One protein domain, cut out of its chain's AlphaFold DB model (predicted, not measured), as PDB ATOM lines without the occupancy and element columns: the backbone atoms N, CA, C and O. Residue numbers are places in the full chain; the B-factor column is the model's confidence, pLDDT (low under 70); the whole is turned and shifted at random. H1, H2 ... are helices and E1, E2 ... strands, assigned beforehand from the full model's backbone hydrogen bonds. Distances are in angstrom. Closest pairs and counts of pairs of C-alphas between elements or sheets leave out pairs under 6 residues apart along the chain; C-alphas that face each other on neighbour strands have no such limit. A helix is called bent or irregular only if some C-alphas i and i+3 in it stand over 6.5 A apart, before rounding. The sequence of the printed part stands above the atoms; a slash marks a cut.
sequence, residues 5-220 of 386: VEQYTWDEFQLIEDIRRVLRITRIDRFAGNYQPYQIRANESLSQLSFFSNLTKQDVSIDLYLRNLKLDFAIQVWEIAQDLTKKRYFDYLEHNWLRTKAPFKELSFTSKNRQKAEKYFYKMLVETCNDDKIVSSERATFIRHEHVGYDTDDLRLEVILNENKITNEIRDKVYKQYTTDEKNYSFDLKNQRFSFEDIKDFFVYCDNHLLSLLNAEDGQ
ATOM      1  N   VAL A   5     -57.260 -50.275 -21.996       79.50
ATOM      2  CA  VAL A   5     -56.229 -50.076 -20.965       79.50
ATOM      3  C   VAL A   5     -55.313 -51.287 -20.764       79.50
ATOM      4  O   VAL A   5     -54.167 -51.130 -20.367       79.50
ATOM      5  N   GLU A   6     -55.761 -52.499 -21.098       81.19
ATOM      6  CA  GLU A   6     -54.949 -53.726 -21.000       81.19
ATOM      7  C   GLU A   6     -53.945 -53.917 -22.154       81.19
ATOM      8  O   GLU A   6     -53.147 -54.872 -22.152       81.19
ATOM      9  N   GLN A   7     -54.021 -53.069 -23.182       83.69
ATOM     10  CA  GLN A   7     -53.119 -53.107 -24.336       83.69
ATOM     11  C   GLN A   7     -51.823 -52.335 -24.108       83.69
ATOM     12  O   GLN A   7     -50.838 -52.629 -24.784       83.69
ATOM     13  N   TYR A   8     -51.817 -51.417 -23.145       87.19
ATOM     14  CA  TYR A   8     -50.691 -50.543 -22.858       87.19
ATOM     15  C   TYR A   8     -50.257 -50.700 -21.404       87.19
ATOM     16  O   TYR A   8     -51.045 -51.025 -20.516       87.19
ATOM     17  N   THR A   9     -48.970 -50.507 -21.160       88.25
ATOM     18  CA  THR A   9     -48.436 -50.437 -19.803       88.25
ATOM     19  C   THR A   9     -48.685 -49.054 -19.215       88.25
ATOM     20  O   THR A   9     -48.890 -48.074 -19.929       88.25
ATOM     21  N   TRP A  10     -48.639 -48.960 -17.893       83.12
ATOM     22  CA  TRP A  10     -48.851 -47.688 -17.216       83.12
ATOM     23  C   TRP A  10     -47.778 -46.640 -17.565       83.12
ATOM     24  O   TRP A  10     -48.113 -45.486 -17.820       83.12
ATOM     25  N   ASP A  11     -46.515 -47.057 -17.708       87.75
ATOM     26  CA  ASP A  11     -45.421 -46.184 -18.158       87.75
ATOM     27  C   ASP A  11     -45.690 -45.589 -19.554       87.75
ATOM     28  O   ASP A  11     -45.307 -44.452 -19.835       87.75
ATOM     29  N   GLU A  12     -46.372 -46.331 -20.435       91.94
ATOM     30  CA  GLU A  12     -46.756 -45.842 -21.764       91.94
ATOM     31  C   GLU A  12     -47.847 -44.770 -21.667       91.94
ATOM     32  O   GLU A  12     -47.724 -43.732 -22.315       91.94
ATOM     33  N   PHE A  13     -48.861 -44.964 -20.818       89.00
ATOM     34  CA  PHE A  13     -49.885 -43.945 -20.553       89.00
ATOM     35  C   PHE A  13     -49.283 -42.656 -19.995       89.00
ATOM     36  O   PHE A  13     -49.552 -41.573 -20.516       89.00
ATOM     37  N   GLN A  14     -48.408 -42.768 -18.993       87.38
ATOM     38  CA  GLN A  14     -47.729 -41.608 -18.420       87.38
ATOM     39  C   GLN A  14     -46.876 -40.862 -19.440       87.38
ATOM     40  O   GLN A  14     -46.885 -39.632 -19.482       87.38
ATOM     41  N   LEU A  15     -46.119 -41.602 -20.256       91.69
ATOM     42  CA  LEU A  15     -45.306 -41.008 -21.303       91.69
ATOM     43  C   LEU A  15     -46.180 -40.246 -22.304       91.69
ATOM     44  O   LEU A  15     -45.830 -39.130 -22.694       91.69
ATOM     45  N   ILE A  16     -47.308 -40.831 -22.715       90.69
ATOM     46  CA  ILE A  16     -48.226 -40.193 -23.655       90.69
ATOM     47  C   ILE A  16     -48.883 -38.947 -23.058       90.69
ATOM     48  O   ILE A  16     -48.958 -37.946 -23.772       90.69
ATOM     49  N   GLU A  17     -49.260 -38.917 -21.776       87.94
ATOM     50  CA  GLU A  17     -49.717 -37.649 -21.189       87.94
ATOM     51  C   GLU A  17     -48.614 -36.629 -21.029       87.94
ATOM     52  O   GLU A  17     -48.841 -35.447 -21.280       87.94
ATOM     53  N   ASP A  18     -47.403 -37.039 -20.675       90.62
ATOM     54  CA  ASP A  18     -46.295 -36.096 -20.596       90.62
ATOM     55  C   ASP A  18     -45.994 -35.458 -21.967       90.62
ATOM     56  O   ASP A  18     -45.641 -34.278 -22.046       90.62
ATOM     57  N   ILE A  19     -46.222 -36.199 -23.058       92.69
ATOM     58  CA  ILE A  19     -46.223 -35.679 -24.432       92.69
ATOM     59  C   ILE A  19     -47.432 -34.764 -24.681       92.69
ATOM     60  O   ILE A  19     -47.262 -33.624 -25.123       92.69
ATOM     61  N   ARG A  20     -48.658 -35.207 -24.376       88.38
ATOM     62  CA  ARG A  20     -49.891 -34.426 -24.597       88.38
ATOM     63  C   ARG A  20     -49.889 -33.110 -23.840       88.38
ATOM     64  O   ARG A  20     -50.335 -32.110 -24.389       88.38
ATOM     65  N   ARG A  21     -49.324 -33.054 -22.632       87.56
ATOM     66  CA  ARG A  21     -49.151 -31.807 -21.870       87.56
ATOM     67  C   ARG A  21     -48.358 -30.762 -22.664       87.56
ATOM     68  O   ARG A  21     -48.721 -29.588 -22.629       87.56
ATOM     69  N   VAL A  22     -47.337 -31.174 -23.424       91.06
ATOM     70  CA  VAL A  22     -46.608 -30.278 -24.345       91.06
ATOM     71  C   VAL A  22     -47.416 -29.988 -25.612       91.06
ATOM     72  O   VAL A  22     -47.421 -28.858 -26.105       91.06
ATOM     73  N   LEU A  23     -48.143 -30.971 -26.147       87.19
ATOM     74  CA  LEU A  23     -48.998 -30.738 -27.313       87.19
ATOM     75  C   LEU A  23     -50.116 -29.729 -27.018       87.19
ATOM     76  O   LEU A  23     -50.326 -28.852 -27.841       87.19
ATOM     77  N   ARG A  24     -50.727 -29.735 -25.826       81.06
ATOM     78  CA  ARG A  24     -51.753 -28.754 -25.402       81.06
ATOM     79  C   ARG A  24     -51.251 -27.301 -25.400       81.06
ATOM     80  O   ARG A  24     -52.044 -26.368 -25.479       81.06
ATOM     81  N   ILE A  25     -49.935 -27.083 -25.290       82.12
ATOM     82  CA  ILE A  25     -49.359 -25.732 -25.365       82.12
ATOM     83  C   ILE A  25     -48.886 -25.349 -26.766       82.12
ATOM     84  O   ILE A  25     -48.891 -24.166 -27.087       82.12
ATOM     85  N   THR A  26     -48.499 -26.314 -27.596       78.06
ATOM     86  CA  THR A  26     -47.999 -26.071 -28.967       78.06
ATOM     87  C   THR A  26     -49.093 -26.169 -30.029       78.06
ATOM     88  O   THR A  26     -48.972 -25.623 -31.122       78.06
ATOM     89  N   ARG A  27     -50.180 -26.868 -29.713       68.88
ATOM     90  CA  ARG A  27     -51.342 -27.120 -30.559       68.88
ATOM     91  C   ARG A  27     -52.595 -26.758 -29.783       68.88
ATOM     92  O   ARG A  27     -52.598 -26.756 -28.558       68.88
ATOM     93  N   ILE A  28     -53.653 -26.426 -30.513       53.47
ATOM     94  CA  ILE A  28     -54.868 -25.875 -29.910       53.47
ATOM     95  C   ILE A  28     -55.805 -26.979 -29.368       53.47
ATOM     96  O   ILE A  28     -56.687 -26.694 -28.567       53.47
ATOM     97  N   ASP A  29     -55.566 -28.248 -29.716       54.53
ATOM     98  CA  ASP A  29     -56.429 -29.385 -29.369       54.53
ATOM     99  C   ASP A  29     -55.656 -30.485 -28.609       54.53
ATOM    100  O   ASP A  29     -54.568 -30.901 -29.027       54.53
ATOM    101  N   ARG A  30     -56.237 -30.962 -27.492       50.12
ATOM    102  CA  ARG A  30     -55.718 -32.052 -26.640       50.12
ATOM    103  C   ARG A  30     -55.569 -33.375 -27.399       50.12
ATOM    104  O   ARG A  30     -54.722 -34.182 -27.018       50.12
ATOM    105  N   PHE A  31     -56.351 -33.558 -28.464       50.47
ATOM    106  CA  PHE A  31     -56.375 -34.749 -29.310       50.47
ATOM    107  C   PHE A  31     -55.693 -34.558 -30.663       50.47
ATOM    108  O   PHE A  31     -55.526 -35.519 -31.412       50.47
ATOM    109  N   ALA A  32     -55.181 -33.353 -30.951       53.28
ATOM    110  CA  ALA A  32     -54.306 -33.111 -32.093       53.28
ATOM    111  C   ALA A  32     -52.906 -33.691 -31.831       53.28
ATOM    112  O   ALA A  32     -51.885 -32.989 -31.848       53.28
ATOM    113  N   GLY A  33     -52.856 -35.004 -31.615       59.44
ATOM    114  CA  GLY A  33     -51.651 -35.794 -31.678       59.44
ATOM    115  C   GLY A  33     -50.943 -35.578 -33.012       59.44
ATOM    116  O   GLY A  33     -51.429 -34.957 -33.969       59.44
ATOM    117  N   ASN A  34     -49.689 -35.995 -33.062       79.62
ATOM    118  CA  ASN A  34     -48.933 -35.911 -34.292       79.62
ATOM    119  C   ASN A  34     -48.274 -37.238 -34.572       79.62
ATOM    120  O   ASN A  34     -47.847 -37.956 -33.676       79.62
ATOM    121  N   TYR A  35     -48.168 -37.540 -35.853       91.00
ATOM    122  CA  TYR A  35     -47.621 -38.797 -36.325       91.00
ATOM    123  C   TYR A  35     -46.089 -38.749 -36.472       91.00
ATOM    124  O   TYR A  35     -45.493 -39.556 -37.202       91.00
ATOM    125  N   GLN A  36     -45.423 -37.784 -35.820       91.31
ATOM    126  CA  GLN A  36     -43.966 -37.719 -35.815       91.31
ATOM    127  C   GLN A  36     -43.389 -38.864 -34.993       91.31
ATOM    128  O   GLN A  36     -43.868 -39.134 -33.900       91.31
ATOM    129  N   PRO A  37     -42.331 -39.525 -35.475       89.88
ATOM    130  CA  PRO A  37     -41.705 -40.596 -34.715       89.88
ATOM    131  C   PRO A  37     -40.970 -40.064 -33.484       89.88
ATOM    132  O   PRO A  37     -40.879 -40.761 -32.493       89.88
ATOM    133  N   TYR A  38     -40.453 -38.836 -33.506       95.12
ATOM    134  CA  TYR A  38     -39.867 -38.211 -32.321       95.12
ATOM    135  C   TYR A  38     -40.847 -37.175 -31.778       95.12
ATOM    136  O   TYR A  38     -41.100 -36.160 -32.431       95.12
ATOM    137  N   GLN A  39     -41.391 -37.451 -30.599       94.94
ATOM    138  CA  GLN A  39     -42.268 -36.572 -29.834       94.94
ATOM    139  C   GLN A  39     -41.473 -35.723 -28.851       94.94
ATOM    140  O   GLN A  39     -40.306 -36.006 -28.571       94.94
ATOM    141  N   ILE A  40     -42.124 -34.695 -28.315       94.88
ATOM    142  CA  ILE A  40     -41.600 -33.879 -27.225       94.88
ATOM    143  C   ILE A  40     -42.419 -34.119 -25.959       94.88
ATOM    144  O   ILE A  40     -43.646 -34.119 -26.014       94.88
ATOM    145  N   ARG A  41     -41.744 -34.328 -24.829       94.06
ATOM    146  CA  ARG A  41     -42.367 -34.536 -23.513       94.06
ATOM    147  C   ARG A  41     -42.028 -33.404 -22.549       94.06
ATOM    148  O   ARG A  41     -41.021 -32.723 -22.739       94.06
ATOM    149  N   ALA A  42     -42.848 -33.191 -21.527       92.81
ATOM    150  CA  ALA A  42     -42.669 -32.088 -20.585       92.81
ATOM    151  C   ALA A  42     -41.657 -32.392 -19.470       92.81
ATOM    152  O   ALA A  42     -40.959 -31.479 -19.019       92.81
ATOM    153  N   ASN A  43     -41.565 -33.640 -19.009       89.69
ATOM    154  CA  ASN A  43     -40.923 -34.010 -17.750       89.69
ATOM    155  C   ASN A  43     -41.388 -33.072 -16.602       89.69
ATOM    156  O   ASN A  43     -42.496 -32.532 -16.590       89.69
ATOM    157  N   GLU A  44     -40.507 -32.779 -15.645       92.69
ATOM    158  CA  GLU A  44     -40.731 -31.778 -14.591       92.69
ATOM    159  C   GLU A  44     -40.519 -30.327 -15.083       92.69
ATOM    160  O   GLU A  44     -40.180 -29.451 -14.292       92.69
ATOM    161  N   SER A  45     -40.644 -30.048 -16.388       97.12
ATOM    162  CA  SER A  45     -40.344 -28.728 -16.981       97.12
ATOM    163  C   SER A  45     -41.579 -27.917 -17.377       97.12
ATOM    164  O   SER A  45     -41.425 -26.826 -17.923       97.12
ATOM    165  N   LEU A  46     -42.784 -28.426 -17.102       95.12
ATOM    166  CA  LEU A  46     -44.064 -27.791 -17.418       95.12
ATOM    167  C   LEU A  46     -45.033 -27.920 -16.242       95.12
ATOM    168  O   LEU A  46     -45.134 -28.980 -15.622       95.12
ATOM    169  N   SER A  47     -45.814 -26.873 -16.002       93.75
ATOM    170  CA  SER A  47     -46.956 -26.879 -15.096       93.75
ATOM    171  C   SER A  47     -48.097 -26.028 -15.646       93.75
ATOM    172  O   SER A  47     -47.869 -25.066 -16.378       93.75
ATOM    173  N   GLN A  48     -49.321 -26.373 -15.250       89.69
ATOM    174  CA  GLN A  48     -50.545 -25.652 -15.598       89.69
ATOM    175  C   GLN A  48     -51.348 -25.329 -14.329       89.69
ATOM    176  O   GLN A  48     -51.213 -26.041 -13.328       89.69
ATOM    177  N   LEU A  49     -52.113 -24.236 -14.347       90.62
ATOM    178  CA  LEU A  49     -53.036 -23.836 -13.279       90.62
ATOM    179  C   LEU A  49     -54.068 -22.845 -13.821       90.62
ATOM    180  O   LEU A  49     -53.674 -21.862 -14.441       90.62
ATOM    181  N   SER A  50     -55.340 -23.040 -13.491       90.31
ATOM    182  CA  SER A  50     -56.400 -22.064 -13.764       90.31
ATOM    183  C   SER A  50     -56.717 -21.254 -12.504       90.31
ATOM    184  O   SER A  50     -56.762 -21.811 -11.403       90.31
ATOM    185  N   PHE A  51     -56.907 -19.941 -12.636       91.25
ATOM    186  CA  PHE A  51     -57.263 -19.057 -11.522       91.25
ATOM    187  C   PHE A  51     -57.934 -17.760 -11.974       91.25
ATOM    188  O   PHE A  51     -57.742 -17.303 -13.092       91.25
ATOM    189  N   PHE A  52     -58.645 -17.100 -11.058       90.75
ATOM    190  CA  PHE A  52     -59.162 -15.750 -11.279       90.75
ATOM    191  C   PHE A  52     -58.161 -14.685 -10.842       90.75
ATOM    192  O   PHE A  52     -57.508 -14.807  -9.804       90.75
ATOM    193  N   SER A  53     -58.081 -13.611 -11.619       90.62
ATOM    194  CA  SER A  53     -57.251 -12.445 -11.340       90.62
ATOM    195  C   SER A  53     -58.008 -11.162 -11.632       90.62
ATOM    196  O   SER A  53     -58.731 -11.068 -12.622       90.62
ATOM    197  N   ASN A  54     -57.769 -10.129 -10.825       89.50
ATOM    198  CA  ASN A  54     -58.319  -8.808 -11.082       89.50
ATOM    199  C   ASN A  54     -57.426  -8.039 -12.070       89.50
ATOM    200  O   ASN A  54     -56.407  -7.455 -11.698       89.50
ATOM    201  N   LEU A  55     -57.807  -8.028 -13.347       85.12
ATOM    202  CA  LEU A  55     -57.130  -7.265 -14.392       85.12
ATOM    203  C   LEU A  55     -57.986  -6.063 -14.778       85.12
ATOM    204  O   LEU A  55     -59.146  -6.184 -15.156       85.12
ATOM    205  N   THR A  56     -57.422  -4.858 -14.700       85.62
ATOM    206  CA  THR A  56     -58.132  -3.606 -15.042       85.62
ATOM    207  C   THR A  56     -59.454  -3.396 -14.284       85.62
ATOM    208  O   THR A  56     -60.371  -2.760 -14.801       85.62
ATOM    209  N   LYS A  57     -59.530  -3.859 -13.024       86.38
ATOM    210  CA  LYS A  57     -60.741  -3.829 -12.178       86.38
ATOM    211  C   LYS A  57     -61.864  -4.758 -12.650       86.38
ATOM    212  O   LYS A  57     -63.016  -4.537 -12.286       86.38
ATOM    213  N   GLN A  58     -61.536  -5.770 -13.444       86.38
ATOM    214  CA  GLN A  58     -62.443  -6.840 -13.840       86.38
ATOM    215  C   GLN A  58     -61.829  -8.163 -13.406       86.38
ATOM    216  O   GLN A  58     -60.617  -8.348 -13.531       86.38
ATOM    217  N   ASP A  59     -62.653  -9.057 -12.877       88.56
ATOM    218  CA  ASP A  59     -62.207 -10.410 -12.585       88.56
ATOM    219  C   ASP A  59     -62.187 -11.186 -13.895       88.56
ATOM    220  O   ASP A  59     -63.176 -11.224 -14.626       88.56
ATOM    221  N   VAL A  60     -61.024 -11.737 -14.211       87.94
ATOM    222  CA  VAL A  60     -60.773 -12.474 -15.441       87.94
ATOM    223  C   VAL A  60     -60.231 -13.837 -15.057       87.94
ATOM    224  O   VAL A  60     -59.345 -13.942 -14.203       87.94
ATOM    225  N   SER A  61     -60.782 -14.872 -15.673       89.69
ATOM    226  CA  SER A  61     -60.269 -16.228 -15.557       89.69
ATOM    227  C   SER A  61     -58.997 -16.365 -16.399       89.69
ATOM    228  O   SER A  61     -58.903 -15.838 -17.511       89.69
ATOM    229  N   ILE A  62     -57.969 -16.989 -15.831       89.88
ATOM    230  CA  ILE A  62     -56.647 -17.136 -16.433       89.88
ATOM    231  C   ILE A  62     -56.215 -18.594 -16.372       89.88
ATOM    232  O   ILE A  62     -56.097 -19.159 -15.285       89.88
ATOM    233  N   ASP A  63     -55.822 -19.126 -17.524       89.50
ATOM    234  CA  ASP A  63     -55.077 -20.373 -17.643       89.50
ATOM    235  C   ASP A  63     -53.577 -20.088 -17.748       89.50
ATOM    236  O   ASP A  63     -53.064 -19.599 -18.761       89.50
ATOM    237  N   LEU A  64     -52.842 -20.399 -16.680       91.94
ATOM    238  CA  LEU A  64     -51.391 -20.274 -16.619       91.94
ATOM    239  C   LEU A  64     -50.711 -21.518 -17.186       91.94
ATOM    240  O   LEU A  64     -50.877 -22.621 -16.671       91.94
ATOM    241  N   TYR A  65     -49.836 -21.299 -18.162       93.00
ATOM    242  CA  TYR A  65     -48.922 -22.288 -18.720       93.00
ATOM    243  C   TYR A  65     -47.486 -21.882 -18.403       93.00
ATOM    244  O   TYR A  65     -46.921 -20.974 -19.017       93.00
ATOM    245  N   LEU A  66     -46.890 -22.567 -17.431       95.56
ATOM    246  CA  LEU A  66     -45.558 -22.276 -16.918       95.56
ATOM    247  C   LEU A  66     -44.563 -23.337 -17.381       95.56
ATOM    248  O   LEU A  66     -44.730 -24.512 -17.063       95.56
ATOM    249  N   ARG A  67     -43.496 -22.934 -18.074       97.31
ATOM    250  CA  ARG A  67     -42.435 -23.844 -18.535       97.31
ATOM    251  C   ARG A  67     -41.040 -23.290 -18.290       97.31
ATOM    252  O   ARG A  67     -40.872 -22.087 -18.108       97.31
ATOM    253  N   ASN A  68     -40.027 -24.152 -18.300       97.38
ATOM    254  CA  ASN A  68     -38.645 -23.678 -18.255       97.38
ATOM    255  C   ASN A  68     -38.079 -23.331 -19.642       97.38
ATOM    256  O   ASN A  68     -38.622 -23.717 -20.681       97.38
ATOM    257  N   LEU A  69     -36.948 -22.620 -19.647       97.25
ATOM    258  CA  LEU A  69     -36.246 -22.216 -20.869       97.25
ATOM    259  C   LEU A  69     -35.828 -23.390 -21.756       97.25
ATOM    260  O   LEU A  69     -35.873 -23.275 -22.979       97.25
ATOM    261  N   LYS A  70     -35.403 -24.510 -21.161       97.94
ATOM    262  CA  LYS A  70     -34.937 -25.665 -21.935       97.94
ATOM    263  C   LYS A  70     -36.077 -26.314 -22.714       97.94
ATOM    264  O   LYS A  70     -35.891 -26.617 -23.888       97.94
ATOM    265  N   LEU A  71     -37.246 -26.475 -22.092       97.94
ATOM    266  CA  LEU A  71     -38.441 -26.980 -22.761       97.94
ATOM    267  C   LEU A  71     -38.930 -25.995 -23.830       97.94
ATOM    268  O   LEU A  71     -39.208 -26.418 -24.947       97.94
ATOM    269  N   ASP A  72     -38.969 -24.689 -23.539       97.44
ATOM    270  CA  ASP A  72     -39.341 -23.664 -24.532       97.44
ATOM    271  C   ASP A  72     -38.407 -23.678 -25.756       97.44
ATOM    272  O   ASP A  72     -38.862 -23.599 -26.895       97.44
ATOM    273  N   PHE A  73     -37.099 -23.837 -25.539       97.94
ATOM    274  CA  PHE A  73     -36.126 -23.983 -26.621       97.94
ATOM    275  C   PHE A  73     -36.301 -25.308 -27.383       97.94
ATOM    276  O   PHE A  73     -36.273 -25.319 -28.614       97.94
ATOM    277  N   ALA A  74     -36.519 -26.422 -26.678       97.88
ATOM    278  CA  ALA A  74     -36.730 -27.735 -27.288       97.88
ATOM    279  C   ALA A  74     -37.989 -27.779 -28.167       97.88
ATOM    280  O   ALA A  74     -37.946 -28.364 -29.249       97.88
ATOM    281  N   ILE A  75     -39.071 -27.115 -27.746       96.19
ATOM    282  CA  ILE A  75     -40.301 -26.948 -28.533       96.19
ATOM    283  C   ILE A  75     -39.995 -26.252 -29.862       96.19
ATOM    284  O   ILE A  75     -40.319 -26.795 -30.916       96.19
ATOM    285  N   GLN A  76     -39.296 -25.110 -29.832       96.62
ATOM    286  CA  GLN A  76     -38.931 -24.379 -31.053       96.62
ATOM    287  C   GLN A  76     -38.089 -25.242 -32.005       96.62
ATOM    288  O   GLN A  76     -38.347 -25.295 -33.210       96.62
ATOM    289  N   VAL A  77     -37.087 -25.953 -31.470       97.81
ATOM    290  CA  VAL A  77     -36.240 -26.873 -32.246       97.81
ATOM    291  C   VAL A  77     -37.079 -27.971 -32.901       97.81
ATOM    292  O   VAL A  77     -36.906 -28.261 -34.088       97.81
ATOM    293  N   TRP A  78     -38.002 -28.563 -32.144       96.62
ATOM    294  CA  TRP A  78     -38.883 -29.628 -32.608       96.62
ATOM    295  C   TRP A  78     -39.829 -29.158 -33.719       96.62
ATOM    296  O   TRP A  78     -39.918 -29.808 -34.760       96.62
ATOM    297  N   GLU A  79     -40.486 -28.010 -33.556       94.06
ATOM    298  CA  GLU A  79     -41.380 -27.421 -34.564       94.06
ATOM    299  C   GLU A  79     -40.642 -27.090 -35.869       94.06
ATOM    300  O   GLU A  79     -41.085 -27.465 -36.958       94.06
ATOM    301  N   ILE A  80     -39.455 -26.483 -35.777       95.94
ATOM    302  CA  ILE A  80     -38.628 -26.183 -36.952       95.94
ATOM    303  C   ILE A  80     -38.195 -27.474 -37.660       95.94
ATOM    304  O   ILE A  80     -38.263 -27.561 -38.892       95.94
ATOM    305  N   ALA A  81     -37.776 -28.499 -36.910       96.38
ATOM    306  CA  ALA A  81     -37.416 -29.793 -37.481       96.38
ATOM    307  C   ALA A  81     -38.603 -30.452 -38.209       96.38
ATOM    308  O   ALA A  81     -38.414 -31.031 -39.287       96.38
ATOM    309  N   GLN A  82     -39.825 -30.321 -37.677       93.62
ATOM    310  CA  GLN A  82     -41.045 -30.831 -38.319       93.62
ATOM    311  C   GLN A  82     -41.300 -30.139 -39.648       93.62
ATOM    312  O   GLN A  82     -41.498 -30.814 -40.662       93.62
ATOM    313  N   ASP A  83     -41.235 -28.812 -39.662       93.44
ATOM    314  CA  ASP A  83     -41.473 -28.007 -40.854       93.44
ATOM    315  C   ASP A  83     -40.442 -28.274 -41.949       93.44
ATOM    316  O   ASP A  83     -40.794 -28.455 -43.118       93.44
ATOM    317  N   LEU A  84     -39.158 -28.350 -41.589       96.75
ATOM    318  CA  LEU A  84     -38.093 -28.683 -42.536       96.75
ATOM    319  C   LEU A  84     -38.260 -30.099 -43.094       96.75
ATOM    320  O   LEU A  84     -38.032 -30.327 -44.286       96.75
ATOM    321  N   THR A  85     -38.675 -31.051 -42.257       96.19
ATOM    322  CA  THR A  85     -38.911 -32.436 -42.680       96.19
ATOM    323  C   THR A  85     -40.116 -32.529 -43.602       96.19
ATOM    324  O   THR A  85     -39.998 -33.118 -44.675       96.19
ATOM    325  N   LYS A  86     -41.230 -31.871 -43.263       92.69
ATOM    326  CA  LYS A  86     -42.437 -31.813 -44.098       92.69
ATOM    327  C   LYS A  86     -42.171 -31.138 -45.443       92.69
ATOM    328  O   LYS A  86     -42.640 -31.621 -46.464       92.69
ATOM    329  N   LYS A  87     -41.357 -30.079 -45.491       95.56
ATOM    330  CA  LYS A  87     -40.944 -29.451 -46.763       95.56
ATOM    331  C   LYS A  87     -40.138 -30.399 -47.655       95.56
ATOM    332  O   LYS A  87     -40.220 -30.303 -48.876       95.56
ATOM    333  N   ARG A  88     -39.345 -31.300 -47.064       97.31
ATOM    334  CA  ARG A  88     -38.466 -32.224 -47.797       97.31
ATOM    335  C   ARG A  88     -39.142 -33.542 -48.178       97.31
ATOM    336  O   ARG A  88     -38.861 -34.079 -49.246       97.31
ATOM    337  N   TYR A  89     -39.995 -34.061 -47.307       96.44
ATOM    338  CA  TYR A  89     -40.689 -35.336 -47.449       96.44
ATOM    339  C   TYR A  89     -42.166 -35.120 -47.138       96.44
ATOM    340  O   TYR A  89     -42.638 -35.548 -46.100       96.44
ATOM    341  N   PHE A  90     -42.888 -34.402 -47.994       93.62
ATOM    342  CA  PHE A  90     -44.258 -33.952 -47.711       93.62
ATOM    343  C   PHE A  90     -45.242 -35.078 -47.345       93.62
ATOM    344  O   PHE A  90     -46.192 -34.825 -46.610       93.62
ATOM    345  N   ASP A  91     -44.988 -36.300 -47.816       93.31
ATOM    346  CA  ASP A  91     -45.836 -37.482 -47.660       93.31
ATOM    347  C   ASP A  91     -45.502 -38.331 -46.421       93.31
ATOM    348  O   ASP A  91     -46.234 -39.250 -46.089       93.31
ATOM    349  N   TYR A  92     -44.406 -38.072 -45.700       94.19
ATOM    350  CA  TYR A  92     -43.878 -38.989 -44.667       94.19
ATOM    351  C   TYR A  92     -44.782 -39.271 -43.455       94.19
ATOM    352  O   TYR A  92     -44.480 -40.179 -42.672       94.19
ATOM    353  N   LEU A  93     -45.828 -38.471 -43.263       92.56
ATOM    354  CA  LEU A  93     -46.842 -38.670 -42.228       92.56
ATOM    355  C   LEU A  93     -48.115 -39.316 -42.775       92.56
ATOM    356  O   LEU A  93     -49.012 -39.589 -41.986       92.56
ATOM    357  N   GLU A  94     -48.220 -39.552 -44.086       93.12
ATOM    358  CA  GLU A  94     -49.354 -40.266 -44.669       93.12
ATOM    359  C   GLU A  94     -49.443 -41.670 -44.068       93.12
ATOM    360  O   GLU A  94     -48.464 -42.429 -44.010       93.12
ATOM    361  N   HIS A  95     -50.634 -41.995 -43.584       94.19
ATOM    362  CA  HIS A  95     -50.926 -43.225 -42.876       94.19
ATOM    363  C   HIS A  95     -52.379 -43.627 -43.107       94.19
ATOM    364  O   HIS A  95     -53.204 -42.835 -43.556       94.19
ATOM    365  N   ASN A  96     -52.670 -44.879 -42.785       92.19
ATOM    366  CA  ASN A  96     -54.013 -45.416 -42.703       92.19
ATOM    367  C   ASN A  96     -54.190 -46.095 -41.352       92.19
ATOM    368  O   ASN A  96     -53.268 -46.738 -40.846       92.19
ATOM    369  N   TRP A  97     -55.410 -46.035 -40.841       90.81
ATOM    370  CA  TRP A  97     -55.853 -46.867 -39.737       90.81
ATOM    371  C   TRP A  97     -56.533 -48.112 -40.300       90.81
ATOM    372  O   TRP A  97     -57.640 -48.062 -40.845       90.81
ATOM    373  N   LEU A  98     -55.826 -49.236 -40.247       88.81
ATOM    374  CA  LEU A  98     -56.244 -50.485 -40.869       88.81
ATOM    375  C   LEU A  98     -57.195 -51.249 -39.948       88.81
ATOM    376  O   LEU A  98     -56.942 -51.410 -38.756       88.81
ATOM    377  N   ARG A  99     -58.298 -51.755 -40.513       82.00
ATOM    378  CA  ARG A  99     -59.237 -52.611 -39.776       82.00
ATOM    379  C   ARG A  99     -58.541 -53.898 -39.340       82.00
ATOM    380  O   ARG A  99     -57.964 -54.602 -40.169       82.00
ATOM    381  N   THR A 100     -58.680 -54.231 -38.064       75.06
ATOM    382  CA  THR A 100     -58.202 -55.491 -37.491       75.06
ATOM    383  C   THR A 100     -59.381 -56.337 -36.996       75.06
ATOM    384  O   THR A 100     -60.545 -55.985 -37.192       75.06
ATOM    385  N   LYS A 101     -59.089 -57.498 -36.393       72.25
ATOM    386  CA  LYS A 101     -60.090 -58.286 -35.649       72.25
ATOM    387  C   LYS A 101     -60.365 -57.720 -34.249       72.25
ATOM    388  O   LYS A 101     -61.347 -58.125 -33.635       72.25
ATOM    389  N   ALA A 102     -59.481 -56.864 -33.738       70.94
ATOM    390  CA  ALA A 102     -59.664 -56.152 -32.480       70.94
ATOM    391  C   ALA A 102     -60.638 -54.974 -32.696       70.94
ATOM    392  O   ALA A 102     -60.932 -54.625 -33.845       70.94
ATOM    393  N   PRO A 103     -61.162 -54.353 -31.627       66.75
ATOM    394  CA  PRO A 103     -62.109 -53.260 -31.773       66.75
ATOM    395  C   PRO A 103     -61.403 -51.960 -32.200       66.75
ATOM    396  O   PRO A 103     -62.054 -51.050 -32.703       66.75
ATOM    397  N   PHE A 104     -60.071 -51.911 -32.087       75.88
ATOM    398  CA  PHE A 104     -59.220 -50.794 -32.481       75.88
ATOM    399  C   PHE A 104     -58.540 -51.061 -33.829       75.88
ATOM    400  O   PHE A 104     -58.145 -52.194 -34.147       75.88
ATOM    401  N   LYS A 105     -58.408 -50.010 -34.643       84.06
ATOM    402  CA  LYS A 105     -57.630 -50.059 -35.883       84.06
ATOM    403  C   LYS A 105     -56.131 -50.014 -35.567       84.06
ATOM    404  O   LYS A 105     -55.715 -49.459 -34.557       84.06
ATOM    405  N   GLU A 106     -55.320 -50.563 -36.463       86.75
ATOM    406  CA  GLU A 106     -53.858 -50.517 -36.361       86.75
ATOM    407  C   GLU A 106     -53.294 -49.404 -37.248       86.75
ATOM    408  O   GLU A 106     -53.680 -49.269 -38.415       86.75
ATOM    409  N   LEU A 107     -52.372 -48.609 -36.705       92.44
ATOM    410  CA  LEU A 107     -51.717 -47.530 -37.434       92.44
ATOM    411  C   LEU A 107     -50.679 -48.081 -38.421       92.44
ATOM    412  O   LEU A 107     -49.719 -48.752 -38.040       92.44
ATOM    413  N   SER A 108     -50.816 -47.717 -39.697       93.31
ATOM    414  CA  SER A 108     -49.863 -48.080 -40.746       93.31
ATOM    415  C   SER A 108     -49.486 -46.881 -41.610       93.31
ATOM    416  O   SER A 108     -50.296 -46.369 -42.380       93.31
ATOM    417  N   PHE A 109     -48.213 -46.494 -41.575       93.88
ATOM    418  CA  PHE A 109     -47.651 -45.484 -42.474       93.88
ATOM    419  C   PHE A 109     -47.524 -46.003 -43.911       93.88
ATOM    420  O   PHE A 109     -47.107 -47.139 -44.139       93.88
ATOM    421  N   THR A 110     -47.855 -45.163 -44.892       94.69
ATOM    422  CA  THR A 110     -47.875 -45.536 -46.321       94.69
ATOM    423  C   THR A 110     -46.686 -44.989 -47.103       94.69
ATOM    424  O   THR A 110     -46.324 -45.534 -48.152       94.69
ATOM    425  N   SER A 111     -46.049 -43.927 -46.608       94.31
ATOM    426  CA  SER A 111     -44.963 -43.270 -47.327       94.31
ATOM    427  C   SER A 111     -43.701 -44.124 -47.412       94.31
ATOM    428  O   SER A 111     -43.105 -44.535 -46.413       94.31
ATOM    429  N   LYS A 112     -43.187 -44.262 -48.638       95.81
ATOM    430  CA  LYS A 112     -41.876 -44.876 -48.916       95.81
ATOM    431  C   LYS A 112     -40.708 -44.046 -48.373       95.81
ATOM    432  O   LYS A 112     -39.584 -44.546 -48.292       95.81
ATOM    433  N   ASN A 113     -40.949 -42.783 -48.025       95.75
ATOM    434  CA  ASN A 113     -39.944 -41.868 -47.499       95.75
ATOM    435  C   ASN A 113     -39.867 -41.866 -45.969       95.75
ATOM    436  O   ASN A 113     -38.919 -41.279 -45.452       95.75
ATOM    437  N   ARG A 114     -40.779 -42.538 -45.246       94.44
ATOM    438  CA  ARG A 114     -40.881 -42.497 -43.773       94.44
ATOM    439  C   ARG A 114     -39.531 -42.627 -43.061       94.44
ATOM    440  O   ARG A 114     -39.141 -41.730 -42.326       94.44
ATOM    441  N   GLN A 115     -38.766 -43.679 -43.357       96.06
ATOM    442  CA  GLN A 115     -37.460 -43.913 -42.717       96.06
ATOM    443  C   GLN A 115     -36.411 -42.842 -43.058       96.06
ATOM    444  O   GLN A 115     -35.545 -42.521 -42.244       96.06
ATOM    445  N   LYS A 116     -36.442 -42.292 -44.279       97.75
ATOM    446  CA  LYS A 116     -35.530 -41.207 -44.681       97.75
ATOM    447  C   LYS A 116     -35.918 -39.895 -44.005       97.75
ATOM    448  O   LYS A 116     -35.033 -39.142 -43.606       97.75
ATOM    449  N   ALA A 117     -37.219 -39.646 -43.883       97.06
ATOM    450  CA  ALA A 117     -37.772 -38.488 -43.206       97.06
ATOM    451  C   ALA A 117     -37.467 -38.522 -41.710       97.06
ATOM    452  O   ALA A 117     -37.005 -37.523 -41.189       97.06
ATOM    453  N   GLU A 118     -37.593 -39.674 -41.053       97.06
ATOM    454  CA  GLU A 118     -37.222 -39.853 -39.646       97.06
ATOM    455  C   GLU A 118     -35.736 -39.554 -39.392       97.06
ATOM    456  O   GLU A 118     -35.396 -38.756 -38.519       97.06
ATOM    457  N   LYS A 119     -34.831 -40.123 -40.202       98.12
ATOM    458  CA  LYS A 119     -33.389 -39.832 -40.098       98.12
ATOM    459  C   LYS A 119     -33.087 -38.353 -40.320       98.12
ATOM    460  O   LYS A 119     -32.205 -37.793 -39.673       98.12
ATOM    461  N   TYR A 120     -33.792 -37.729 -41.260       98.44
ATOM    462  CA  TYR A 120     -33.654 -36.305 -41.525       98.44
ATOM    463  C   TYR A 120     -34.218 -35.451 -40.386       98.44
ATOM    464  O   TYR A 120     -33.575 -34.483 -40.005       98.44
ATOM    465  N   PHE A 121     -35.355 -35.834 -39.813       97.38
ATOM    466  CA  PHE A 121     -35.970 -35.175 -38.671       97.38
ATOM    467  C   PHE A 121     -35.017 -35.146 -37.481       97.38
ATOM    468  O   PHE A 121     -34.696 -34.075 -36.978       97.38
ATOM    469  N   TYR A 122     -34.473 -36.309 -37.106       98.19
ATOM    470  CA  TYR A 122     -33.488 -36.403 -36.030       98.19
ATOM    471  C   TYR A 122     -32.244 -35.558 -36.325       98.19
ATOM    472  O   TYR A 122     -31.753 -34.827 -35.469       98.19
ATOM    473  N   LYS A 123     -31.759 -35.594 -37.574       98.44
ATOM    474  CA  LYS A 123     -30.664 -34.730 -38.016       98.44
ATOM    475  C   LYS A 123     -30.998 -33.241 -37.816       98.44
ATOM    476  O   LYS A 123     -30.135 -32.499 -37.356       98.44
ATOM    477  N   MET A 124     -32.217 -32.808 -38.144       98.25
ATOM    478  CA  MET A 124     -32.654 -31.423 -37.940       98.25
ATOM    479  C   MET A 124     -32.769 -31.067 -36.458       98.25
ATOM    480  O   MET A 124     -32.320 -29.987 -36.103       98.25
ATOM    481  N   LEU A 125     -33.238 -31.962 -35.578       97.56
ATOM    482  CA  LEU A 125     -33.215 -31.702 -34.128       97.56
ATOM    483  C   LEU A 125     -31.810 -31.305 -33.641       97.56
ATOM    484  O   LEU A 125     -31.663 -30.372 -32.856       97.56
ATOM    485  N   VAL A 126     -30.767 -31.973 -34.149       98.31
ATOM    486  CA  VAL A 126     -29.373 -31.674 -33.788       98.31
ATOM    487  C   VAL A 126     -28.869 -30.394 -34.460       98.31
ATOM    488  O   VAL A 126     -28.301 -29.528 -33.798       98.31
ATOM    489  N   GLU A 127     -29.042 -30.264 -35.780       98.25
ATOM    490  CA  GLU A 127     -28.479 -29.138 -36.538       98.25
ATOM    491  C   GLU A 127     -29.148 -27.804 -36.190       98.25
ATOM    492  O   GLU A 127     -28.455 -26.794 -36.076       98.25
ATOM    493  N   THR A 128     -30.463 -27.806 -35.965       97.50
ATOM    494  CA  THR A 128     -31.252 -26.616 -35.625       97.50
ATOM    495  C   THR A 128     -30.779 -25.973 -34.320       97.50
ATOM    496  O   THR A 128     -30.709 -24.749 -34.253       97.50
ATOM    497  N   CYS A 129     -30.324 -26.754 -33.333       97.31
ATOM    498  CA  CYS A 129     -29.747 -26.212 -32.094       97.31
ATOM    499  C   CYS A 129     -28.542 -25.282 -32.338       97.31
ATOM    500  O   CYS A 129     -28.243 -24.441 -31.493       97.31
ATOM    501  N   ASN A 130     -27.852 -25.409 -33.479       96.25
ATOM    502  CA  ASN A 130     -26.680 -24.598 -33.804       96.25
ATOM    503  C   ASN A 130     -27.021 -23.261 -34.488       96.25
ATOM    504  O   ASN A 130     -26.141 -22.407 -34.554       96.25
ATOM    505  N   ASP A 131     -28.257 -23.017 -34.954       96.81
ATOM    506  CA  ASP A 131     -28.619 -21.728 -35.577       96.81
ATOM    507  C   ASP A 131     -28.788 -20.632 -34.513       96.81
ATOM    508  O   ASP A 131     -29.627 -20.736 -33.615       96.81
ATOM    509  N   ASP A 132     -27.976 -19.575 -34.601       95.88
ATOM    510  CA  ASP A 132     -27.914 -18.484 -33.617       95.88
ATOM    511  C   ASP A 132     -29.207 -17.667 -33.498       95.88
ATOM    512  O   ASP A 132     -29.362 -16.894 -32.553       95.88
ATOM    513  N   LYS A 133     -30.149 -17.834 -34.435       96.25
ATOM    514  CA  LYS A 133     -31.458 -17.165 -34.389       96.25
ATOM    515  C   LYS A 133     -32.424 -17.806 -33.397       96.25
ATOM    516  O   LYS A 133     -33.394 -17.159 -33.018       96.25
ATOM    517  N   ILE A 134     -32.187 -19.056 -33.006       96.81
ATOM    518  CA  ILE A 134     -33.063 -19.781 -32.084       96.81
ATOM    519  C   ILE A 134     -32.563 -19.533 -30.674       96.81
ATOM    520  O   ILE A 134     -31.401 -19.797 -30.356       96.81
ATOM    521  N   VAL A 135     -33.447 -18.982 -29.849       96.81
ATOM    522  CA  VAL A 135     -33.167 -18.523 -28.492       96.81
ATOM    523  C   VAL A 135     -34.405 -18.720 -27.623       96.81
ATOM    524  O   VAL A 135     -35.530 -18.756 -28.116       96.81
ATOM    525  N   SER A 136     -34.207 -18.807 -26.315       96.88
ATOM    526  CA  SER A 136     -35.283 -18.678 -25.333       96.88
ATOM    527  C   SER A 136     -34.882 -17.650 -24.277       96.88
ATOM    528  O   SER A 136     -33.700 -17.478 -23.992       96.88
ATOM    529  N   SER A 137     -35.850 -16.936 -23.721       97.06
ATOM    530  CA  SER A 137     -35.648 -15.938 -22.671       97.06
ATOM    531  C   SER A 137     -36.822 -15.961 -21.707       97.06
ATOM    532  O   SER A 137     -37.933 -16.362 -22.086       97.06
ATOM    533  N   GLU A 138     -36.571 -15.557 -20.462       97.25
ATOM    534  CA  GLU A 138     -37.636 -15.482 -19.473       97.25
ATOM    535  C   GLU A 138     -38.633 -14.415 -19.896       97.25
ATOM    536  O   GLU A 138     -38.251 -13.334 -20.345       97.25
ATOM    537  N   ARG A 139     -39.923 -14.722 -19.795       96.00
ATOM    538  CA  ARG A 139     -40.989 -13.797 -20.188       96.00
ATOM    539  C   ARG A 139     -42.324 -14.246 -19.631       96.00
ATOM    540  O   ARG A 139     -42.527 -15.425 -19.357       96.00
ATOM    541  N   ALA A 140     -43.239 -13.293 -19.542       95.31
ATOM    542  CA  ALA A 140     -44.654 -13.543 -19.349       95.31
ATOM    543  C   ALA A 140     -45.434 -12.922 -20.507       95.31
ATOM    544  O   ALA A 140     -45.148 -11.795 -20.920       95.31
ATOM    545  N   THR A 141     -46.392 -13.648 -21.068       93.69
ATOM    546  CA  THR A 141     -47.171 -13.201 -22.224       93.69
ATOM    547  C   THR A 141     -48.624 -13.605 -22.054       93.69
ATOM    548  O   THR A 141     -48.928 -14.780 -21.886       93.69
ATOM    549  N   PHE A 142     -49.516 -12.619 -22.119       91.00
ATOM    550  CA  PHE A 142     -50.948 -12.863 -22.224       91.00
ATOM    551  C   PHE A 142     -51.318 -13.109 -23.684       91.00
ATOM    552  O   PHE A 142     -50.931 -12.343 -24.569       91.00
ATOM    553  N   ILE A 143     -52.070 -14.175 -23.920       86.31
ATOM    554  CA  ILE A 143     -52.543 -14.625 -25.221       86.31
ATOM    555  C   ILE A 143     -54.058 -14.802 -25.107       86.31
ATOM    556  O   ILE A 143     -54.571 -15.309 -24.111       86.31
ATOM    557  N   ARG A 144     -54.792 -14.358 -26.125       78.12
ATOM    558  CA  ARG A 144     -56.230 -14.609 -26.208       78.12
ATOM    559  C   ARG A 144     -56.456 -16.070 -26.601       78.12
ATOM    560  O   ARG A 144     -55.813 -16.532 -27.540       78.12
ATOM    561  N   HIS A 145     -57.381 -16.772 -25.949       70.62
ATOM    562  CA  HIS A 145     -57.822 -18.075 -26.445       70.62
ATOM    563  C   HIS A 145     -58.489 -17.921 -27.825       70.62
ATOM    564  O   HIS A 145     -59.389 -17.102 -28.008       70.62
ATOM    565  N   GLU A 146     -58.038 -18.693 -28.818       57.69
ATOM    566  CA  GLU A 146     -58.622 -18.708 -30.172       57.69
ATOM    567  C   GLU A 146     -59.741 -19.763 -30.333       57.69
ATOM    568  O   GLU A 146     -60.200 -20.006 -31.450       57.69
ATOM    569  N   HIS A 147     -60.207 -20.405 -29.250       54.34
ATOM    570  CA  HIS A 147     -61.139 -21.538 -29.321       54.34
ATOM    571  C   HIS A 147     -62.570 -21.272 -28.845       54.34
ATOM    572  O   HIS A 147     -62.825 -20.504 -27.927       54.34
ATOM    573  N   VAL A 148     -63.485 -21.972 -29.524       43.50
ATOM    574  CA  VAL A 148     -64.931 -22.070 -29.303       43.50
ATOM    575  C   VAL A 148     -65.155 -23.390 -28.558       43.50
ATOM    576  O   VAL A 148     -65.156 -24.438 -29.197       43.50
ATOM    577  N   GLY A 149     -65.256 -23.382 -27.226       46.00
ATOM    578  CA  GLY A 149     -65.548 -24.616 -26.478       46.00
ATOM    579  C   GLY A 149     -65.282 -24.561 -24.974       46.00
ATOM    580  O   GLY A 149     -66.013 -25.192 -24.220       46.00
ATOM    581  N   TYR A 150     -64.299 -23.769 -24.547       48.94
ATOM    582  CA  TYR A 150     -64.157 -23.321 -23.158       48.94
ATOM    583  C   TYR A 150     -64.616 -21.867 -23.057       48.94
ATOM    584  O   TYR A 150     -64.728 -21.199 -24.093       48.94
ATOM    585  N   ASP A 151     -64.981 -21.437 -21.848       48.41
ATOM    586  CA  ASP A 151     -65.669 -20.170 -21.600       48.41
ATOM    587  C   ASP A 151     -64.954 -19.034 -22.345       48.41
ATOM    588  O   ASP A 151     -63.730 -18.897 -22.287       48.41
ATOM    589  N   THR A 152     -65.692 -18.242 -23.126       51.53
ATOM    590  CA  THR A 152     -65.107 -17.274 -24.079       51.53
ATOM    591  C   THR A 152     -64.330 -16.129 -23.412       51.53
ATOM    592  O   THR A 152     -63.812 -15.246 -24.105       51.53
ATOM    593  N   ASP A 153     -64.248 -16.169 -22.083       56.88
ATOM    594  CA  ASP A 153     -63.695 -15.170 -21.182       56.88
ATOM    595  C   ASP A 153     -62.330 -15.581 -20.577       56.88
ATOM    596  O   ASP A 153     -61.711 -14.770 -19.883       56.88
ATOM    597  N   ASP A 154     -61.814 -16.785 -20.872       72.69
ATOM    598  CA  ASP A 154     -60.526 -17.264 -20.345       72.69
ATOM    599  C   ASP A 154     -59.314 -16.652 -21.091       72.69
ATOM    600  O   ASP A 154     -59.177 -16.724 -22.322       72.69
ATOM    601  N   LEU A 155     -58.379 -16.049 -20.344       86.69
ATOM    602  CA  LEU A 155     -57.086 -15.574 -20.856       86.69
ATOM    603  C   LEU A 155     -55.990 -16.624 -20.659       86.69
ATOM    604  O   LEU A 155     -55.779 -17.121 -19.558       86.69
ATOM    605  N   ARG A 156     -55.175 -16.862 -21.687       88.69
ATOM    606  CA  ARG A 156     -53.970 -17.685 -21.552       88.69
ATOM    607  C   ARG A 156     -52.801 -16.827 -21.088       88.69
ATOM    608  O   ARG A 156     -52.443 -15.854 -21.749       88.69
ATOM    609  N   LEU A 157     -52.160 -17.204 -19.990       92.56
ATOM    610  CA  LEU A 157     -50.915 -16.603 -19.524       92.56
ATOM    611  C   LEU A 157     -49.771 -17.602 -19.697       92.56
ATOM    612  O   LEU A 157     -49.686 -18.602 -18.993       92.56
ATOM    613  N   GLU A 158     -48.852 -17.315 -20.608       94.44
ATOM    614  CA  GLU A 158     -47.628 -18.093 -20.751       94.44
ATOM    615  C   GLU A 158     -46.494 -17.469 -19.963       94.44
ATOM    616  O   GLU A 158     -46.174 -16.297 -20.158       94.44
ATOM    617  N   VAL A 159     -45.847 -18.265 -19.116       96.50
ATOM    618  CA  VAL A 159     -44.677 -17.839 -18.353       96.50
ATOM    619  C   VAL A 159     -43.526 -18.797 -18.617       96.50
ATOM    620  O   VAL A 159     -43.680 -20.018 -18.572       96.50
ATOM    621  N   ILE A 160     -42.360 -18.230 -18.900       97.38
ATOM    622  CA  ILE A 160     -41.126 -18.968 -19.139       97.38
ATOM    623  C   ILE A 160     -40.088 -18.496 -18.135       97.38
ATOM    624  O   ILE A 160     -39.846 -17.293 -18.026       97.38
ATOM    625  N   LEU A 161     -39.484 -19.449 -17.426       96.75
ATOM    626  CA  LEU A 161     -38.512 -19.193 -16.363       96.75
ATOM    627  C   LEU A 161     -37.195 -19.935 -16.586       96.75
ATOM    628  O   LEU A 161     -37.159 -21.040 -17.136       96.75
ATOM    629  N   ASN A 162     -36.108 -19.364 -16.081       95.94
ATOM    630  CA  ASN A 162     -34.794 -19.992 -16.034       95.94
ATOM    631  C   ASN A 162     -34.652 -20.901 -14.805       95.94
ATOM    632  O   ASN A 162     -33.767 -20.727 -13.969       95.94
ATOM    633  N   GLU A 163     -35.556 -21.867 -14.693       95.19
ATOM    634  CA  GLU A 163     -35.588 -22.838 -13.603       95.19
ATOM    635  C   GLU A 163     -35.253 -24.228 -14.143       95.19
ATOM    636  O   GLU A 163     -35.708 -24.624 -15.216       95.19
ATOM    637  N   ASN A 164     -34.485 -25.022 -13.396       93.25
ATOM    638  CA  ASN A 164     -34.165 -26.385 -13.840       93.25
ATOM    639  C   ASN A 164     -35.418 -27.274 -13.915       93.25
ATOM    640  O   ASN A 164     -35.524 -28.115 -14.804       93.25
ATOM    641  N   LYS A 165     -36.363 -27.074 -12.992       95.88
ATOM    642  CA  LYS A 165     -37.652 -27.772 -12.904       95.88
ATOM    643  C   LYS A 165     -38.741 -26.768 -12.547       95.88
ATOM    644  O   LYS A 165     -38.464 -25.797 -11.854       95.88
ATOM    645  N   ILE A 166     -39.976 -27.035 -12.949       96.19
ATOM    646  CA  ILE A 166     -41.156 -26.259 -12.580       96.19
ATOM    647  C   ILE A 166     -41.903 -27.008 -11.475       96.19
ATOM    648  O   ILE A 166     -42.681 -27.922 -11.733       96.19
ATOM    649  N   THR A 167     -41.631 -26.643 -10.224       95.38
ATOM    650  CA  THR A 167     -42.285 -27.236  -9.049       95.38
ATOM    651  C   THR A 167     -43.588 -26.512  -8.708       95.38
ATOM    652  O   THR A 167     -43.819 -25.383  -9.148       95.38
ATOM    653  N   ASN A 168     -44.416 -27.120  -7.851       93.12
ATOM    654  CA  ASN A 168     -45.600 -26.452  -7.302       93.12
ATOM    655  C   ASN A 168     -45.236 -25.148  -6.573       93.12
ATOM    656  O   ASN A 168     -45.932 -24.160  -6.733       93.12
ATOM    657  N   GLU A 169     -44.110 -25.094  -5.850       94.62
ATOM    658  CA  GLU A 169     -43.668 -23.864  -5.173       94.62
ATOM    659  C   GLU A 169     -43.379 -22.725  -6.168       94.62
ATOM    660  O   GLU A 169     -43.774 -21.582  -5.941       94.62
ATOM    661  N   ILE A 170     -42.709 -23.035  -7.285       95.69
ATOM    662  CA  ILE A 170     -42.429 -22.071  -8.361       95.69
ATOM    663  C   ILE A 170     -43.747 -21.612  -8.990       95.69
ATOM    664  O   ILE A 170     -43.986 -20.411  -9.122       95.69
ATOM    665  N   ARG A 171     -44.633 -22.556  -9.328       95.31
ATOM    666  CA  ARG A 171     -45.960 -22.255  -9.875       95.31
ATOM    667  C   ARG A 171     -46.765 -21.347  -8.948       95.31
ATOM    668  O   ARG A 171     -47.326 -20.365  -9.418       95.31
ATOM    669  N   ASP A 172     -46.780 -21.632  -7.651       93.75
ATOM    670  CA  ASP A 172     -47.549 -20.873  -6.666       93.75
ATOM    671  C   ASP A 172     -46.982 -19.452  -6.484       93.75
ATOM    672  O   ASP A 172     -47.741 -18.497  -6.317       93.75
ATOM    673  N   LYS A 173     -45.656 -19.273  -6.584       94.88
ATOM    674  CA  LYS A 173     -45.015 -17.944  -6.620       94.88
ATOM    675  C   LYS A 173     -45.446 -17.130  -7.840       94.88
ATOM    676  O   LYS A 173     -45.759 -15.947  -7.692       94.88
ATOM    677  N   VAL A 174     -45.471 -17.754  -9.023       94.69
ATOM    678  CA  VAL A 174     -45.952 -17.123 -10.263       94.69
ATOM    679  C   VAL A 174     -47.432 -16.774 -10.129       94.69
ATOM    680  O   VAL A 174     -47.797 -15.623 -10.322       94.69
ATOM    681  N   TYR A 175     -48.270 -17.718  -9.708       93.56
ATOM    682  CA  TYR A 175     -49.692 -17.499  -9.437       93.56
ATOM    683  C   TYR A 175     -49.942 -16.290  -8.521       93.56
ATOM    684  O   TYR A 175     -50.716 -15.397  -8.871       93.56
ATOM    685  N   LYS A 176     -49.249 -16.211  -7.378       93.81
ATOM    686  CA  LYS A 176     -49.388 -15.087  -6.439       93.81
ATOM    687  C   LYS A 176     -48.987 -13.756  -7.055       93.81
ATOM    688  O   LYS A 176     -49.622 -12.748  -6.769       93.81
ATOM    689  N   GLN A 177     -47.987 -13.748  -7.932       93.19
ATOM    690  CA  GLN A 177     -47.585 -12.534  -8.638       93.19
ATOM    691  C   GLN A 177     -48.682 -11.981  -9.562       93.19
ATOM    692  O   GLN A 177     -48.695 -10.783  -9.829       93.19
ATOM    693  N   TYR A 178     -49.592 -12.827 -10.052       92.06
ATOM    694  CA  TYR A 178     -50.700 -12.388 -10.906       92.06
ATOM    695  C   TYR A 178     -52.017 -12.209 -10.159       92.06
ATOM    696  O   TYR A 178     -52.917 -11.595 -10.705       92.06
ATOM    697  N   THR A 179     -52.140 -12.687  -8.922       91.56
ATOM    698  CA  THR A 179     -53.376 -12.561  -8.126       91.56
ATOM    699  C   THR A 179     -53.269 -11.600  -6.948       91.56
ATOM    700  O   THR A 179     -54.284 -11.240  -6.354       91.56
ATOM    701  N   THR A 180     -52.059 -11.167  -6.600       88.00
ATOM    702  CA  THR A 180     -51.784 -10.303  -5.447       88.00
ATOM    703  C   THR A 180     -50.808  -9.181  -5.818       88.00
ATOM    704  O   THR A 180     -50.275  -9.152  -6.924       88.00
ATOM    705  N   ASP A 181     -50.520  -8.279  -4.876       79.56
ATOM    706  CA  ASP A 181     -49.485  -7.242  -5.032       79.56
ATOM    707  C   ASP A 181     -48.042  -7.775  -4.835       79.56
ATOM    708  O   ASP A 181     -47.077  -7.001  -4.844       79.56
ATOM    709  N   GLU A 182     -47.863  -9.089  -4.630       88.44
ATOM    710  CA  GLU A 182     -46.547  -9.716  -4.479       88.44
ATOM    711  C   GLU A 182     -45.744  -9.702  -5.793       88.44
ATOM    712  O   GLU A 182     -46.267  -9.912  -6.884       88.44
ATOM    713  N   LYS A 183     -44.423  -9.510  -5.692       87.19
ATOM    714  CA  LYS A 183     -43.493  -9.550  -6.834       87.19
ATOM    715  C   LYS A 183     -42.452 -10.638  -6.623       87.19
ATOM    716  O   LYS A 183     -41.342 -10.359  -6.174       87.19
ATOM    717  N   ASN A 184     -42.838 -11.877  -6.911       87.19
ATOM    718  CA  ASN A 184     -42.020 -13.057  -6.625       87.19
ATOM    719  C   ASN A 184     -40.933 -13.328  -7.681       87.19
ATOM    720  O   ASN A 184     -39.902 -13.905  -7.344       87.19
ATOM    721  N   TYR A 185     -41.130 -12.894  -8.929       85.44
ATOM    722  CA  TYR A 185     -40.218 -13.119 -10.050       85.44
ATOM    723  C   TYR A 185     -39.871 -11.821 -10.786       85.44
ATOM    724  O   TYR A 185     -40.733 -11.034 -11.179       85.44
ATOM    725  N   SER A 186     -38.574 -11.635 -11.030       87.56
ATOM    726  CA  SER A 186     -38.048 -10.654 -11.978       87.56
ATOM    727  C   SER A 186     -37.514 -11.418 -13.183       87.56
ATOM    728  O   SER A 186     -36.619 -12.240 -13.026       87.56
ATOM    729  N   PHE A 187     -38.087 -11.177 -14.363       90.12
ATOM    730  CA  PHE A 187     -37.730 -11.902 -15.582       90.12
ATOM    731  C   PHE A 187     -36.435 -11.351 -16.197       90.12
ATOM    732  O   PHE A 187     -36.386 -10.168 -16.557       90.12
ATOM    733  N   ASP A 188     -35.411 -12.193 -16.366       92.12
ATOM    734  CA  ASP A 188     -34.236 -11.863 -17.174       92.12
ATOM    735  C   ASP A 188     -34.536 -12.103 -18.662       92.12
ATOM    736  O   ASP A 188     -34.554 -13.228 -19.167       92.12
ATOM    737  N   LEU A 189     -34.741 -11.006 -19.396       92.56
ATOM    738  CA  LEU A 189     -35.055 -11.035 -20.827       92.56
ATOM    739  C   LEU A 189     -33.850 -11.414 -21.709       92.56
ATOM    740  O   LEU A 189     -33.943 -11.361 -22.940       92.56
ATOM    741  N   LYS A 190     -32.696 -11.757 -21.122       94.94
ATOM    742  CA  LYS A 190     -31.511 -12.165 -21.872       94.94
ATOM    743  C   LYS A 190     -31.766 -13.461 -22.642       94.94
ATOM    744  O   LYS A 190     -32.172 -14.479 -22.089       94.94
ATOM    745  N   ASN A 191     -31.420 -13.434 -23.926       96.19
ATOM    746  CA  ASN A 191     -31.461 -14.613 -24.782       96.19
ATOM    747  C   ASN A 191     -30.486 -15.692 -24.295       96.19
ATOM    748  O   ASN A 191     -29.288 -15.442 -24.120       96.19
ATOM    749  N   GLN A 192     -31.005 -16.904 -24.146       96.75
ATOM    750  CA  GLN A 192     -30.277 -18.119 -23.819       96.75
ATOM    751  C   GLN A 192     -30.414 -19.140 -24.944       96.75
ATOM    752  O   GLN A 192     -31.370 -19.127 -25.725       96.75
ATOM    753  N   ARG A 193     -29.418 -20.019 -25.037       96.62
ATOM    754  CA  ARG A 193     -29.335 -21.085 -26.032       96.62
ATOM    755  C   ARG A 193     -28.819 -22.342 -25.366       96.62
ATOM    756  O   ARG A 193     -28.051 -22.263 -24.407       96.62
ATOM    757  N   PHE A 194     -29.212 -23.475 -25.919       97.75
ATOM    758  CA  PHE A 194     -28.878 -24.786 -25.389       97.75
ATOM    759  C   PHE A 194     -28.333 -25.659 -26.515       97.75
ATOM    760  O   PHE A 194     -28.778 -25.567 -27.660       97.75
ATOM    761  N   SER A 195     -27.338 -26.484 -26.198       98.00
ATOM    762  CA  SER A 195     -26.871 -27.507 -27.128       98.00
ATOM    763  C   SER A 195     -27.910 -28.624 -27.244       98.00
ATOM    764  O   SER A 195     -28.771 -28.771 -26.377       98.00
ATOM    765  N   PHE A 196     -27.806 -29.467 -28.276       98.31
ATOM    766  CA  PHE A 196     -28.654 -30.660 -28.368       98.31
ATOM    767  C   PHE A 196     -28.522 -31.547 -27.119       98.31
ATOM    768  O   PHE A 196     -29.510 -32.093 -26.640       98.31
ATOM    769  N   GLU A 197     -27.321 -31.639 -26.547       98.25
ATOM    770  CA  GLU A 197     -27.066 -32.464 -25.367       98.25
ATOM    771  C   GLU A 197     -27.765 -31.938 -24.106       98.25
ATOM    772  O   GLU A 197     -28.143 -32.720 -23.240       98.25
ATOM    773  N   ASP A 198     -28.013 -30.629 -24.030       97.38
ATOM    774  CA  ASP A 198     -28.734 -30.011 -22.914       97.38
ATOM    775  C   ASP A 198     -30.241 -30.302 -22.919       97.38
ATOM    776  O   ASP A 198     -30.883 -30.111 -21.879       97.38
ATOM    777  N   ILE A 199     -30.795 -30.686 -24.079       97.62
ATOM    778  CA  ILE A 199     -32.241 -30.816 -24.325       97.62
ATOM    779  C   ILE A 199     -32.668 -32.180 -24.886       97.62
ATOM    780  O   ILE A 199     -33.862 -32.419 -25.051       97.62
ATOM    781  N   LYS A 200     -31.734 -33.084 -25.206       97.31
ATOM    782  CA  LYS A 200     -32.050 -34.355 -25.880       97.31
ATOM    783  C   LYS A 200     -33.090 -35.200 -25.143       97.31
ATOM    784  O   LYS A 200     -33.859 -35.902 -25.787       97.31
ATOM    785  N   ASP A 201     -33.152 -35.089 -23.816       96.81
ATOM    786  CA  ASP A 201     -34.037 -35.885 -22.963       96.81
ATOM    787  C   ASP A 201     -35.515 -35.467 -23.072       96.81
ATOM    788  O   ASP A 201     -36.396 -36.177 -22.572       96.81
ATOM    789  N   PHE A 202     -35.804 -34.338 -23.729       97.44
ATOM    790  CA  PHE A 202     -37.164 -33.945 -24.100       97.44
ATOM    791  C   PHE A 202     -37.673 -34.690 -25.335       97.44
ATOM    792  O   PHE A 202     -38.886 -34.799 -25.500       97.44
ATOM    793  N   PHE A 203     -36.787 -35.212 -26.191       96.94
ATOM    794  CA  PHE A 203     -37.177 -35.902 -27.418       96.94
ATOM    795  C   PHE A 203     -37.306 -37.404 -27.177       96.94
ATOM    796  O   PHE A 203     -36.335 -38.075 -26.828       96.94
ATOM    797  N   VAL A 204     -38.498 -37.945 -27.410       96.19
ATOM    798  CA  VAL A 204     -38.792 -39.367 -27.203       96.19
ATOM    799  C   VAL A 204     -39.200 -40.011 -28.512       96.19
ATOM    800  O   VAL A 204     -40.068 -39.507 -29.220       96.19
ATOM    801  N   TYR A 205     -38.577 -41.141 -28.828       96.44
ATOM    802  CA  TYR A 205     -38.994 -41.951 -29.959       96.44
ATOM    803  C   TYR A 205     -40.291 -42.700 -29.629       96.44
ATOM    804  O   TYR A 205     -40.337 -43.470 -28.675       96.44
ATOM    805  N   CYS A 206     -41.317 -42.479 -30.438       95.44
ATOM    806  CA  CYS A 206     -42.584 -43.186 -30.447       95.44
ATOM    807  C   CYS A 206     -42.657 -44.036 -31.717       95.44
ATOM    808  O   CYS A 206     -42.674 -43.514 -32.838       95.44
ATOM    809  N   ASP A 207     -42.689 -45.351 -31.536       94.19
ATOM    810  CA  ASP A 207     -42.972 -46.290 -32.614       94.19
ATOM    811  C   ASP A 207     -44.474 -46.301 -32.953       94.19
ATOM    812  O   ASP A 207     -45.258 -45.505 -32.437       94.19
ATOM    813  N   ASN A 208     -44.901 -47.198 -33.845       92.44
ATOM    814  CA  ASN A 208     -46.314 -47.282 -34.216       92.44
ATOM    815  C   ASN A 208     -47.220 -47.628 -33.023       92.44
ATOM    816  O   ASN A 208     -48.356 -47.174 -33.013       92.44
ATOM    817  N   HIS A 209     -46.733 -48.390 -32.037       92.19
ATOM    818  CA  HIS A 209     -47.507 -48.765 -30.850       92.19
ATOM    819  C   HIS A 209     -47.786 -47.537 -29.977       92.19
ATOM    820  O   HIS A 209     -48.942 -47.226 -29.696       92.19
ATOM    821  N   LEU A 210     -46.754 -46.752 -29.656       92.69
ATOM    822  CA  LEU A 210     -46.917 -45.504 -28.899       92.69
ATOM    823  C   LEU A 210     -47.678 -44.430 -29.685       92.69
ATOM    824  O   LEU A 210     -48.486 -43.700 -29.113       92.69
ATOM    825  N   LEU A 211     -47.464 -44.332 -31.001       93.00
ATOM    826  CA  LEU A 211     -48.225 -43.406 -31.844       93.00
ATOM    827  C   LEU A 211     -49.697 -43.805 -31.963       93.00
ATOM    828  O   LEU A 211     -50.540 -42.915 -32.085       93.00
ATOM    829  N   SER A 212     -50.010 -45.101 -31.896       91.06
ATOM    830  CA  SER A 212     -51.389 -45.571 -31.805       91.06
ATOM    831  C   SER A 212     -52.049 -45.147 -30.498       91.06
ATOM    832  O   SER A 212     -53.192 -44.713 -30.546       91.06
ATOM    833  N   LEU A 213     -51.342 -45.192 -29.364       89.75
ATOM    834  CA  LEU A 213     -51.858 -44.670 -28.093       89.75
ATOM    835  C   LEU A 213     -52.046 -43.146 -28.134       89.75
ATOM    836  O   LEU A 213     -53.105 -42.639 -27.772       89.75
ATOM    837  N   LEU A 214     -51.039 -42.414 -28.625       89.12
ATOM    838  CA  LEU A 214     -51.075 -40.952 -28.711       89.12
ATOM    839  C   LEU A 214     -52.277 -40.446 -29.521       89.12
ATOM    840  O   LEU A 214     -52.894 -39.457 -29.127       89.12
ATOM    841  N   ASN A 215     -52.596 -41.137 -30.621       88.50
ATOM    842  CA  ASN A 215     -53.653 -40.788 -31.574       88.50
ATOM    843  C   ASN A 215     -54.808 -41.814 -31.544       88.50
ATOM    844  O   ASN A 215     -55.383 -42.133 -32.581       88.50
ATOM    845  N   ALA A 216     -55.112 -42.389 -30.375       85.56
ATOM    846  CA  ALA A 216     -56.067 -43.494 -30.257       85.56
ATOM    847  C   ALA A 216     -57.490 -43.149 -30.737       85.56
ATOM    848  O   ALA A 216     -58.180 -44.032 -31.248       85.56
ATOM    849  N   GLU A 217     -57.896 -41.879 -30.639       82.75
ATOM    850  CA  GLU A 217     -59.168 -41.375 -31.170       82.75
ATOM    851  C   GLU A 217     -59.290 -41.605 -32.688       82.75
ATOM    852  O   GLU A 217     -60.260 -42.207 -33.150       82.75
ATOM    853  N   ASP A 218     -58.251 -41.269 -33.465       84.94
ATOM    854  CA  ASP A 218     -58.214 -41.494 -34.921       84.94
ATOM    855  C   ASP A 218     -58.319 -42.993 -35.287       84.94
ATOM    856  O   ASP A 218     -58.779 -43.381 -36.372       84.94
ATOM    857  N   GLY A 219     -57.881 -43.857 -34.367       80.12
ATOM    858  CA  GLY A 219     -57.904 -45.311 -34.487       80.12
ATOM    859  C   GLY A 219     -59.248 -45.965 -34.174       80.12
ATOM    860  O   GLY A 219     -59.385 -47.181 -34.374       80.12
ATOM    861  N   GLN A 220     -60.251 -45.210 -33.722       79.56
ATOM    862  CA  GLN A 220     -61.563 -45.767 -33.410       79.56
ATOM    863  C   GLN A 220     -62.267 -46.305 -34.668       79.56
ATOM    864  O   GLN A 220     -62.131 -45.807 -35.799       79.56
TER     865      GLN A 220
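This is residues 5 to 220 of the 386 residues of an uncharacterized protein of Bacteroidales bacterium (UniProt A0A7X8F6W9). A strongly twisted sheet of four strands, E2, E3, E7 and E6, makes one end of the domain, with H4 packed on one face; from its other side a helical body reaches away to a small hairpin, E4 and E5, at the far end. In that body H2 and H3 cross, the short strand pair E1 and E8 lies between H1 and H2, and H6 packs on E5. The 216 printed residues hold six named helices and eight named strands, in the order H1 E1 E2 E3 H2 E4 E5 H3 E6 E7 H4 H5 E8 H6; the large sheet is mixed, order E2, E3, E7, E6, and the class is mixed, helices and strands. The whole is compact, with a radius of gyration of the C-alphas of 19.0 A and spans of 59 by 41 by 30 A.

H1, residues 10 to 26, is 24.6 A long and begins at C-alpha 10, (-48.851, -47.688, -17.216). E1 is residues 38 to 40. E2, residues 46 to 55, 24.5 A, bends by 70 degrees at residue 52; E3, residues 58 to 68, 29.5 A, bends by 55 degrees at residue 61. H2 is residues 69 to 88, 28.8 A. E4, residues 95 to 98, and E5, residues 106 to 109, precede H3, residues 114 to 128, 20.3 A. E6, residues 139 to 144, E7, residues 155 to 161, 19.4 A, and H4, residues 168 to 179, follow. H5 is residues 196 to 202, irregular, with C-alphas 198 and 201 7.9 A apart; E8 is residues 203 to 205. H6, residues 208 to 214, ends at C-alpha 214, (-51.075, -40.952, -28.711).

In the large sheet, hairpin E2 and E3 is antiparallel, with N 51 and O 62 2.9 A apart; E3 and E7 are parallel, N 65 and O 157 2.8 A; hairpin E6 and E7 is antiparallel, N 141 and O 158 2.8 A. H4 is on one face, making two layers, a helix over a sheet, at a height over the sheet of 8.2 A. H1 and H2 only graze this sheet, with residues 18 to 25 and 69 to 72. E1 and E8 are antiparallel, N 39 and O 204 2.8 A; the closest C-alphas of H1 and E1, Ile 19 and Ile 40, are 5.7 A apart. H2 and H3 touch, C-alphas of Ala 81 and Met 124 at 5.1 A, at a steep tilt of 44 degrees, opposite ways. H2, with residues 70 to 74 alone, touches H5, C-alphas of Ala 74 and Ile 199 at 6.2 A. H1 and H6 touch, C-alphas of Ile 16 and Leu 214 at 5.9 A. Hairpin E4 and E5 is antiparallel, N 96 and O 108 2.8 A; the closest C-alphas of E5 and H6, Leu 107 and Ser 212, are 6.0 A apart. Every O i to N i+4 pair is within hydrogen-bond range in H2, H3, H4 and H6, but 11 of 13 in H1 and 1 of 3 in H5, where 2 of 4 O i to N i+3 pairs are.

The C-alphas farthest apart, of Lys 101 and Asp 181, are 60.5 A apart. The printed part has no cut; the links H1 to E1 and H4 to H5 are long. Residues 27 to 33, 103 and 146 to 153 have pLDDT under 70.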